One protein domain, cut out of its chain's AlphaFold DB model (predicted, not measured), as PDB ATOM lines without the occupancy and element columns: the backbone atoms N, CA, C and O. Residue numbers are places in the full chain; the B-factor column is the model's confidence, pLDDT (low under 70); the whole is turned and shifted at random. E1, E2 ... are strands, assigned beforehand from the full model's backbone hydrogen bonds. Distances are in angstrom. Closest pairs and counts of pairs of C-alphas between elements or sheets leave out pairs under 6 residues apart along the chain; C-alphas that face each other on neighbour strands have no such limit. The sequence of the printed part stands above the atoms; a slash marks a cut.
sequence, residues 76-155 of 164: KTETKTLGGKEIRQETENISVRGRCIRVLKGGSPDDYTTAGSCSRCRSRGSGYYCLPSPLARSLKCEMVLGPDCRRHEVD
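This is residues 76 to 155 of the 164 residues of an uncharacterized protein of Macrostomum lignano (UniProt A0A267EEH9). An elongated all-strand domain is laid out along one long strand, E2, which forms much of one long side with E1 paired to its first part and E3 to its last part. At the end where E3 lies, the small antiparallel sheet E4 E5 E6 is set beside E3; at the other end the hairpin E7 E8 sits near the turn from E1 to E2, and residues 132 to 141 run from E6 to E7 along the opposite long side. The printed part has 80 residues, with eight named strands in the order E1 to E8 and no named helix; the sheets E1 - E2 - E3, E4 - E5 - E6 and E7 - E8 are antiparallel. The whole is only just loose, close to compact, with a radius of gyration of the C-alphas of 14.1 A and spans of 44 by 26 by 15 A.

E2, residues 85 to 96, is the inner strand of the largest sheet, with edge strands E1, residues 76 to 82, and E3, residues 99 to 104. E1, E2 and E3 form a meander, each strand the antiparallel neighbour of the one before. The pairing is staggered: E2 pairs with E1 over residues 85 to 91 and with E3 over residues 91 to 96. N 78 and O 89 are 2.8 A apart, and N 94 and O 101 are 2.9 A apart, both within hydrogen-bond range. This sheet is only just strongly twisted, its C-alphas up to 4.4 A off the best plane. The closest C-alphas of E3 and E4, residues 111 to 113, are those of Val 103 and Thr 113, 5.4 A apart. E4, E5, residues 120 to 124, and E6, residues 127 to 131, form a second meander; N 121 and O 112 are 2.8 A apart, N 122 and O 129 2.9 A. E7, residues 142 to 145, and E8, residues 151 to 154, are a hairpin, with N 144 and O 152 3.0 A apart. The closest C-alphas of E1 and E8 are those of Leu 82 and Val 154, 6.6 A apart. E6 and E7 are apart, as are E2 and E8.

E2 is the longest strand, 32.8 A from C-alpha 85 at (238.862, 246.103, 304.611) to C-alpha 96 at (229.883, 273.132, 288.416). E1 measures 19.2 A and begins at C-alpha 76, (227.297, 255.322, 291.755). E3 measures 15.8 A, E6 13.5 A and E5 13.2 A; E4, E7 and E8 are shorter. E8 ends at C-alpha 154, (248.561, 248.954, 303.448).

The two C-alphas farthest apart are those of Ser 126 and Lys 140, 43.8 A. The printed part has no cut and no long link; E6 to E7, with 10 residues between them, is a short link. The mean pLDDT of the printed part is 91.6, and no printed residue is under 70.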
ATOM      1  N   LYS A  76     226.569 256.592 291.898       91.31
ATOM      2  CA  LYS A  76     227.297 255.322 291.755       91.31
ATOM      3  C   LYS A  76     228.104 255.034 293.004       91.31
ATOM      4  O   LYS A  76     228.694 255.940 293.591       91.31
ATOM      5  N   THR A  77     228.192 253.761 293.352       94.38
ATOM      6  CA  THR A  77     228.989 253.295 294.486       94.38
ATOM      7  C   THR A  77     230.320 252.745 293.997       94.38
ATOM      8  O   THR A  77     230.358 251.772 293.248       94.38
ATOM      9  N   GLU A  78     231.416 253.339 294.454       93.69
ATOM     10  CA  GLU A  78     232.760 252.803 294.282       93.69
ATOM     11  C   GLU A  78     233.108 251.900 295.463       93.69
ATOM     12  O   GLU A  78     232.873 252.247 296.622       93.69
ATOM     13  N   THR A  79     233.666 250.726 295.170       94.50
ATOM     14  CA  THR A  79     234.083 249.751 296.183       94.50
ATOM     15  C   THR A  79     235.535 249.367 295.956       94.50
ATOM     16  O   THR A  79     235.925 249.058 294.830       94.50
ATOM     17  N   LYS A  80     236.342 249.366 297.019       94.94
ATOM     18  CA  LYS A  80     237.744 248.939 296.968       94.94
ATOM     19  C   LYS A  80     238.143 248.239 298.259       94.94
ATOM     20  O   LYS A  80     237.810 248.711 299.342       94.94
ATOM     21  N   THR A  81     238.900 247.155 298.146       96.75
ATOM     22  CA  THR A  81     239.517 246.503 299.305       96.75
ATOM     23  C   THR A  81     240.894 247.102 299.554       96.75
ATOM     24  O   THR A  81     241.756 247.023 298.681       96.75
ATOM     25  N   LEU A  82     241.103 247.695 300.730       95.44
ATOM     26  CA  LEU A  82     242.399 248.202 301.188       95.44
ATOM     27  C   LEU A  82     242.662 247.728 302.618       95.44
ATOM     28  O   LEU A  82     241.768 247.786 303.462       95.44
ATOM     29  N   GLY A  83     243.878 247.270 302.917       94.62
ATOM     30  CA  GLY A  83     244.258 246.951 304.298       94.62
ATOM     31  C   GLY A  83     243.416 245.844 304.952       94.62
ATOM     32  O   GLY A  83     243.154 245.888 306.153       94.62
ATOM     33  N   GLY A  84     242.909 244.898 304.160       94.00
ATOM     34  CA  GLY A  84     241.995 243.834 304.585       94.00
ATOM     35  C   GLY A  84     240.546 244.283 304.790       94.00
ATOM     36  O   GLY A  84     239.745 243.518 305.325       94.00
ATOM     37  N   LYS A  85     240.190 245.514 304.402       95.44
ATOM     38  CA  LYS A  85     238.862 246.103 304.611       95.44
ATOM     39  C   LYS A  85     238.239 246.511 303.288       95.44
ATOM     40  O   LYS A  85     238.884 247.147 302.460       95.44
ATOM     41  N   GLU A  86     236.967 246.183 303.114       97.12
ATOM     42  CA  GLU A  86     236.175 246.709 302.011       97.12
ATOM     43  C   GLU A  86     235.713 248.130 302.352       97.12
ATOM     44  O   GLU A  86     235.115 248.378 303.400       97.12
ATOM     45  N   ILE A  87     236.010 249.069 301.464       96.50
ATOM     46  CA  ILE A  87     235.637 250.474 301.579       96.50
ATOM     47  C   ILE A  87     234.653 250.764 300.460       96.50
ATOM     48  O   ILE A  87     234.953 250.523 299.289       96.50
ATOM     49  N   ARG A  88     233.489 251.293 300.829       95.88
ATOM     50  CA  ARG A  88     232.425 251.677 299.904       95.88
ATOM     51  C   ARG A  88     232.177 253.168 300.015       95.88
ATOM     52  O   ARG A  88     232.058 253.682 301.125       95.88
ATOM     53  N   GLN A  89     232.064 253.835 298.878       96.56
ATOM     54  CA  GLN A  89     231.762 255.254 298.821       96.56
ATOM     55  C   GLN A  89     230.765 255.540 297.705       96.56
ATOM     56  O   GLN A  89     230.965 255.142 296.561       96.56
ATOM     57  N   GLU A  90     229.700 256.264 298.036       96.50
ATOM     58  CA  GLU A  90     228.764 256.773 297.038       96.50
ATOM     59  C   GLU A  90     229.291 258.079 296.432       96.50
ATOM     60  O   GLU A  90     229.820 258.953 297.131       96.50
ATOM     61  N   THR A  91     229.122 258.203 295.122       95.56
ATOM     62  CA  THR A  91     229.493 259.353 294.298       95.56
ATOM     63  C   THR A  91     228.299 259.779 293.466       95.56
ATOM     64  O   THR A  91     227.479 258.940 293.113       95.56
ATOM     65  N   GLU A  92     228.221 261.045 293.098       95.25
ATOM     66  CA  GLU A  92     227.194 261.578 292.202       95.25
ATOM     67  C   GLU A  92     227.823 262.596 291.254       95.25
ATOM     68  O   GLU A  92     228.937 263.068 291.493       95.25
ATOM     69  N   ASN A  93     227.146 262.905 290.154       94.62
ATOM     70  CA  ASN A  93     227.581 263.991 289.290       94.62
ATOM     71  C   ASN A  93     226.891 265.293 289.706       94.62
ATOM     72  O   ASN A  93     225.693 265.303 289.974       94.62
ATOM     73  N   ILE A  94     227.638 266.395 289.711       93.12
ATOM     74  CA  ILE A  94     227.098 267.743 289.902       93.12
ATOM     75  C   ILE A  94     227.554 268.661 288.767       93.12
ATOM     76  O   ILE A  94     228.663 268.520 288.246       93.12
ATOM     77  N   SER A  95     226.712 269.630 288.405       91.56
ATOM     78  CA  SER A  95     227.089 270.689 287.466       91.56
ATOM     79  C   SER A  95     227.801 271.814 288.212       91.56
ATOM     80  O   SER A  95     227.225 272.477 289.075       91.56
ATOM     81  N   VAL A  96     229.068 272.042 287.877       90.19
ATOM     82  CA  VAL A  96     229.883 273.132 288.416       90.19
ATOM     83  C   VAL A  96     230.319 274.002 287.252       90.19
ATOM     84  O   VAL A  96     231.130 273.590 286.426       90.19
ATOM     85  N   ARG A  97     229.777 275.224 287.178       86.88
ATOM     86  CA  ARG A  97     230.080 276.189 286.102       86.88
ATOM     87  C   ARG A  97     229.879 275.598 284.696       86.88
ATOM     88  O   ARG A  97     230.715 275.786 283.818       86.88
ATOM     89  N   GLY A  98     228.796 274.843 284.509       87.50
ATOM     90  CA  GLY A  98     228.465 274.205 283.233       87.50
ATOM     91  C   GLY A  98     229.282 272.950 282.911       87.50
ATOM     92  O   GLY A  98     229.103 272.385 281.841       87.50
ATOM     93  N   ARG A  99     230.162 272.492 283.813       88.69
ATOM     94  CA  ARG A  99     230.892 271.225 283.668       88.69
ATOM     95  C   ARG A  99     230.309 270.172 284.591       88.69
ATOM     96  O   ARG A  99     230.082 270.447 285.768       88.69
ATOM     97  N   CYS A 100     230.133 268.964 284.075       91.50
ATOM     98  CA  CYS A 100     229.715 267.831 284.882       91.50
ATOM     99  C   CYS A 100     230.921 267.219 285.605       91.50
ATOM    100  O   CYS A 100     231.903 266.830 284.973       91.50
ATOM    101  N   ILE A 101     230.874 267.171 286.936       92.75
ATOM    102  CA  ILE A 101     231.970 266.672 287.772       92.75
ATOM    103  C   ILE A 101     231.445 265.565 288.678       92.75
ATOM    104  O   ILE A 101     230.452 265.755 289.380       92.75
ATOM    105  N   ARG A 102     232.152 264.431 288.715       94.31
ATOM    106  CA  ARG A 102     231.882 263.352 289.668       94.31
ATOM    107  C   ARG A 102     232.462 263.689 291.040       94.31
ATOM    108  O   ARG A 102     233.667 263.908 291.185       94.31
ATOM    109  N   VAL A 103     231.615 263.700 292.059       95.50
ATOM    110  CA  VAL A 103     231.953 264.094 293.431       95.50
ATOM    111  C   VAL A 103     231.490 263.044 294.429       95.50
ATOM    112  O   VAL A 103     230.677 262.182 294.104       95.50
ATOM    113  N   LEU A 104     232.004 263.099 295.657       95.31
ATOM    114  CA  LEU A 104     231.416 262.346 296.760       95.31
ATOM    115  C   LEU A 104     229.973 262.801 296.984       95.31
ATOM    116  O   LEU A 104     229.697 264.001 296.970       95.31
ATOM    117  N   LYS A 105     229.078 261.840 297.225       94.50
ATOM    118  CA  LYS A 105     227.659 262.116 297.457       94.50
ATOM    119  C   LYS A 105     227.457 263.129 298.589       94.50
ATOM    120  O   LYS A 105     228.088 263.020 299.642       94.50
ATOM    121  N   GLY A 106     226.546 264.078 298.379       91.62
ATOM    122  CA  GLY A 106     226.254 265.179 299.296       91.62
ATOM    123  C   GLY A 106     227.114 266.425 299.069       91.62
ATOM    124  O   GLY A 106     227.060 267.350 299.880       91.62
ATOM    125  N   GLY A 107     227.916 266.454 298.000       92.25
ATOM    126  CA  GLY A 107     228.618 267.655 297.557       92.25
ATOM    127  C   GLY A 107     227.662 268.662 296.915       92.25
ATOM    128  O   GLY A 107     226.623 268.299 296.370       92.25
ATOM    129  N   SER A 108     228.020 269.941 296.954       93.06
ATOM    130  CA  SER A 108     227.296 270.997 296.242       93.06
ATOM    131  C   SER A 108     228.229 271.729 295.280       93.06
ATOM    132  O   SER A 108     229.447 271.663 295.453       93.06
ATOM    133  N   PRO A 109     227.707 272.487 294.301       92.12
ATOM    134  CA  PRO A 109     228.548 273.311 293.431       92.12
ATOM    135  C   PRO A 109     229.461 274.302 294.180       92.12
ATOM    136  O   PRO A 109     230.475 274.733 293.626       92.12
ATOM    137  N   ASP A 110     229.138 274.624 295.440       93.88
ATOM    138  CA  ASP A 110     229.895 275.552 296.285       93.88
ATOM    139  C   ASP A 110     230.913 274.885 297.233       93.88
ATOM    140  O   ASP A 110     231.924 275.511 297.551       93.88
ATOM    141  N   ASP A 111     230.694 273.646 297.690       95.88
ATOM    142  CA  ASP A 111     231.660 272.844 298.471       95.88
ATOM    143  C   ASP A 111     231.480 271.368 298.095       95.88
ATOM    144  O   ASP A 111     230.463 270.745 298.408       95.88
ATOM    145  N   TYR A 112     232.474 270.800 297.417       95.19
ATOM    146  CA  TYR A 112     232.455 269.406 296.992       95.19
ATOM    147  C   TYR A 112     233.834 268.766 297.099       95.19
ATOM    148  O   TYR A 112     234.868 269.432 297.147       95.19
ATOM    149  N   THR A 113     233.852 267.436 297.135       96.12
ATOM    150  CA  THR A 113     235.083 266.643 297.060       96.12
ATOM    151  C   THR A 113     235.038 265.811 295.794       96.12
ATOM    152  O   THR A 113     234.096 265.045 295.606       96.12
ATOM    153  N   THR A 114     236.023 265.970 294.915       95.31
ATOM    154  CA  THR A 114     236.092 265.214 293.659       95.31
ATOM    155  C   THR A 114     236.304 263.728 293.929       95.31
ATOM    156  O   THR A 114     237.148 263.351 294.745       95.31
ATOM    157  N   ALA A 115     235.566 262.871 293.226       93.19
ATOM    158  CA  ALA A 115     235.826 261.437 293.259       93.19
ATOM    159  C   ALA A 115     237.211 261.135 292.647       93.19
ATOM    160  O   ALA A 115     237.685 261.848 291.757       93.19
ATOM    161  N   GLY A 116     237.900 260.109 293.150       88.81
ATOM    162  CA  GLY A 116     239.222 259.683 292.673       88.81
ATOM    163  C   GLY A 116     240.395 260.540 293.161       88.81
ATOM    164  O   GLY A 116     241.307 260.019 293.799       88.81
ATOM    165  N   SER A 117     240.392 261.853 292.898       91.88
ATOM    166  CA  SER A 117     241.481 262.741 293.349       91.88
ATOM    167  C   SER A 117     241.294 263.267 294.771       91.88
ATOM    168  O   SER A 117     242.250 263.791 295.348       91.88
ATOM    169  N   CYS A 118     240.079 263.147 295.322       94.06
ATOM    170  CA  CYS A 118     239.700 263.582 296.668       94.06
ATOM    171  C   CYS A 118     240.095 265.032 296.980       94.06
ATOM    172  O   CYS A 118     240.363 265.405 298.124       94.06
ATOM    173  N   SER A 119     240.131 265.862 295.936       95.12
ATOM    174  CA  SER A 119     240.421 267.280 296.061       95.12
ATOM    175  C   SER A 119     239.180 267.976 296.580       95.12
ATOM    176  O   SER A 119     238.083 267.798 296.048       95.12
ATOM    177  N   ARG A 120     239.349 268.774 297.628       95.62
ATOM    178  CA  ARG A 120     238.250 269.530 298.211       95.62
ATOM    179  C   ARG A 120     238.162 270.885 297.537       95.62
ATOM    180  O   ARG A 120     239.040 271.726 297.723       95.62
ATOM    181  N   CYS A 121     237.104 271.086 296.773       95.75
ATOM    182  CA  CYS A 121     236.852 272.296 296.018       95.75
ATOM    183  C   CYS A 121     235.828 273.172 296.728       95.75
ATOM    184  O   CYS A 121     234.822 272.680 297.234       95.75
ATOM    185  N   ARG A 122     236.092 274.478 296.754       95.56
ATOM    186  CA  ARG A 122     235.176 275.486 297.285       95.56
ATOM    187  C   ARG A 122     235.046 276.660 296.334       95.56
ATOM    188  O   ARG A 122     236.051 277.199 295.863       95.56
ATOM    189  N   SER A 123     233.812 277.077 296.102       89.81
ATOM    190  CA  SER A 123     233.484 278.311 295.397       89.81
ATOM    191  C   SER A 123     233.462 279.479 296.386       89.81
ATOM    192  O   SER A 123     232.980 279.355 297.514       89.81
ATOM    193  N   ARG A 124     234.016 280.629 295.994       85.31
ATOM    194  CA  ARG A 124     233.938 281.870 296.777       85.31
ATOM    195  C   ARG A 124     233.848 283.061 295.828       85.31
ATOM    196  O   ARG A 124     234.838 283.444 295.206       85.31
ATOM    197  N   GLY A 125     232.664 283.667 295.745       81.31
ATOM    198  CA  GLY A 125     232.399 284.754 294.800       81.31
ATOM    199  C   GLY A 125     232.547 284.275 293.352       81.31
ATOM    200  O   GLY A 125     231.973 283.258 292.978       81.31
ATOM    201  N   SER A 126     233.344 284.979 292.546       81.56
ATOM    202  CA  SER A 126     233.618 284.609 291.147       81.56
ATOM    203  C   SER A 126     234.701 283.532 290.982       81.56
ATOM    204  O   SER A 126     234.881 282.995 289.887       81.56
ATOM    205  N   GLY A 127     235.412 283.160 292.050       86.25
ATOM    206  CA  GLY A 127     236.509 282.187 292.021       86.25
ATOM    207  C   GLY A 127     236.128 280.813 292.575       86.25
ATOM    208  O   GLY A 127     235.158 280.671 293.317       86.25
ATOM    209  N   TYR A 128     236.918 279.799 292.230       89.38
ATOM    210  CA  TYR A 128     236.935 278.518 292.931       89.38
ATOM    211  C   TYR A 128     238.382 278.151 293.242       89.38
ATOM    212  O   TYR A 128     239.301 278.557 292.530       89.38
ATOM    213  N   TYR A 129     238.594 277.399 294.311       93.31
ATOM    214  CA  TYR A 129     239.890 276.813 294.618       93.31
ATOM    215  C   TYR A 129     239.685 275.372 295.061       93.31
ATOM    216  O   TYR A 129     238.706 275.057 295.737       93.31
ATOM    217  N   CYS A 130     240.613 274.502 294.680       94.50
ATOM    218  CA  CYS A 130     240.617 273.107 295.084       94.50
ATOM    219  C   CYS A 130     241.888 272.830 295.872       94.50
ATOM    220  O   CYS A 130     242.995 273.064 295.390       94.50
ATOM    221  N   LEU A 131     241.723 272.342 297.095       94.31
ATOM    222  CA  LEU A 131     242.827 271.834 297.890       94.31
ATOM    223  C   LEU A 131     243.055 270.374 297.497       94.31
ATOM    224  O   LEU A 131     242.093 269.599 297.524       94.31
ATOM    225  N   PRO A 132     244.286 269.984 297.131       92.00
ATOM    226  CA  PRO A 132     244.572 268.599 296.810       92.00
ATOM    227  C   PRO A 132     244.363 267.718 298.041       92.00
ATOM    228  O   PRO A 132     244.421 268.182 299.187       92.00
ATOM    229  N   SER A 133     244.183 266.424 297.796       87.50
ATOM    230  CA  SER A 133     244.231 265.434 298.862       87.50
ATOM    231  C   SER A 133     245.509 265.586 299.674       87.50
ATOM    232  O   SER A 133     246.598 265.662 299.093       87.50
ATOM    233  N   PRO A 134     245.422 265.588 301.011       72.88
ATOM    234  CA  PRO A 134     246.607 265.581 301.839       72.88
ATOM    235  C   PRO A 134     247.532 264.431 301.407       72.88
ATOM    236  O   PRO A 134     247.101 263.279 301.334       72.88
ATOM    237  N   LEU A 135     248.842 264.671 301.291       74.75
ATOM    238  CA  LEU A 135     249.856 263.618 301.092       74.75
ATOM    239  C   LEU A 135     250.411 263.133 302.441       74.75
ATOM    240  O   LEU A 135     250.742 263.952 303.297       74.75
ATOM    241  N   ALA A 136     250.437 261.821 302.688       73.75
ATOM    242  CA  ALA A 136     251.168 261.248 303.823       73.75
ATOM    243  C   ALA A 136     252.150 260.225 303.323       73.75
ATOM    244  O   ALA A 136     251.937 259.570 302.308       73.75
ATOM    245  N   ARG A 137     253.217 260.103 304.098       78.19
ATOM    246  CA  ARG A 137     254.296 259.171 303.858       78.19
ATOM    247  C   ARG A 137     254.436 258.319 305.111       78.19
ATOM    248  O   ARG A 137     254.556 258.864 306.204       78.19
ATOM    249  N   SER A 138     254.406 257.006 304.933       81.88
ATOM    250  CA  SER A 138     254.883 256.039 305.920       81.88
ATOM    251  C   SER A 138     256.206 255.491 305.390       81.88
ATOM    252  O   SER A 138     256.355 255.262 304.190       81.88
ATOM    253  N   LEU A 139     257.211 255.349 306.256       82.94
ATOM    254  CA  LEU A 139     258.490 254.740 305.863       82.94
ATOM    255  C   LEU A 139     258.360 253.215 305.757       82.94
ATOM    256  O   LEU A 139     259.062 252.572 304.973       82.94
ATOM    257  N   LYS A 140     257.446 252.635 306.539       87.38
ATOM    258  CA  LYS A 140     257.251 251.188 306.645       87.38
ATOM    259  C   LYS A 140     256.233 250.682 305.634       87.38
ATOM    260  O   LYS A 140     256.533 249.725 304.928       87.38
ATOM    261  N   CYS A 141     255.133 251.404 305.485       91.88
ATOM    262  CA  CYS A 141     253.961 250.966 304.742       91.88
ATOM    263  C   CYS A 141     253.689 251.842 303.523       91.88
ATOM    264  O   CYS A 141     254.240 252.941 303.398       91.88
ATOM    265  N   GLU A 142     252.821 251.370 302.637       92.94
ATOM    266  CA  GLU A 142     252.271 252.209 301.581       92.94
ATOM    267  C   GLU A 142     251.030 252.945 302.095       92.94
ATOM    268  O   GLU A 142     250.196 252.387 302.809       92.94
ATOM    269  N   MET A 143     250.921 254.229 301.753       92.94
ATOM    270  CA  MET A 143     249.758 255.047 302.083       92.94
ATOM    271  C   MET A 143     248.911 255.205 300.829       92.94
ATOM    272  O   MET A 143     249.265 255.977 299.937       92.94
ATOM    273  N   VAL A 144     247.779 254.509 300.779       91.88
ATOM    274  CA  VAL A 144     246.872 254.535 299.628       91.88
ATOM    275  C   VAL A 144     245.629 255.347 299.965       91.88
ATOM    276  O   VAL A 144     245.066 255.254 301.057       91.88
ATOM    277  N   LEU A 145     245.197 256.171 299.015       91.56
ATOM    278  CA  LEU A 145     243.938 256.897 299.102       91.56
ATOM    279  C   LEU A 145     242.780 255.953 298.741       91.56
ATOM    280  O   LEU A 145     242.777 255.335 297.673       91.56
ATOM    281  N   GLY A 146     241.829 255.809 299.661       93.19
ATOM    282  CA  GLY A 146     240.604 255.047 299.454       93.19
ATOM    283  C   GLY A 146     239.540 255.853 298.707       93.19
ATOM    284  O   GLY A 146     239.647 257.078 298.613       93.19
ATOM    285  N   PRO A 147     238.489 255.183 298.202       94.19
ATOM    286  CA  PRO A 147     237.370 255.872 297.561       94.19
ATOM    287  C   PRO A 147     236.617 256.775 298.551       94.19
ATOM    288  O   PRO A 147     236.073 257.794 298.155       94.19
ATOM    289  N   ASP A 148     236.679 256.478 299.854       93.06
ATOM    290  CA  ASP A 148     236.164 257.309 300.952       93.06
ATOM    291  C   ASP A 148     236.985 258.585 301.219       93.06
ATOM    292  O   ASP A 148     236.752 259.291 302.204       93.06
ATOM    293  N   CYS A 149     237.985 258.865 300.379       92.56
ATOM    294  CA  CYS A 149     238.923 259.969 300.527       92.56
ATOM    295  C   CYS A 149     239.676 259.978 301.860       92.56
ATOM    296  O   CYS A 149     240.180 261.012 302.309       92.56
ATOM    297  N   ARG A 150     239.797 258.805 302.489       91.94
ATOM    298  CA  ARG A 150     240.661 258.583 303.644       91.94
ATOM    299  C   ARG A 150     241.903 257.836 303.210       91.94
ATOM    300  O   ARG A 150     241.936 257.162 302.182       91.94
ATOM    301  N   ARG A 151     242.954 257.981 304.006       90.81
ATOM    302  CA  ARG A 151     244.181 257.231 303.779       90.81
ATOM    303  C   ARG A 151     244.138 255.920 304.531       90.81
ATOM    304  O   ARG A 151     243.784 255.898 305.709       90.81
ATOM    305  N   HIS A 152     244.571 254.877 303.849       92.31
ATOM    306  CA  HIS A 152     244.665 253.530 304.373       92.31
ATOM    307  C   HIS A 152     246.128 253.115 304.322       92.31
ATOM    308  O   HIS A 152     246.793 253.278 303.297       92.31
ATOM    309  N   GLU A 153     246.630 252.650 305.458       93.56
ATOM    310  CA  GLU A 153     247.965 252.076 305.559       93.56
ATOM    311  C   GLU A 153     247.883 250.610 305.137       93.56
ATOM    312  O   GLU A 153     247.096 249.837 305.691       93.56
ATOM    313  N   VAL A 154     248.644 250.256 304.108       95.19
ATOM    314  CA  VAL A 154     248.561 248.954 303.448       95.19
ATOM    315  C   VAL A 154     249.951 248.379 303.210       95.19
ATOM    316  O   VAL A 154     250.960 249.092 303.281       95.19
ATOM    317  N   ASP A 155     250.000 247.077 302.952       94.62
ATOM    318  CA  ASP A 155     251.236 246.422 302.549       94.62
ATOM    319  C   ASP A 155     251.739 246.967 301.196       94.62
ATOM    320  O   ASP A 155     250.956 247.240 300.287       94.62
TER     321      ASP A 155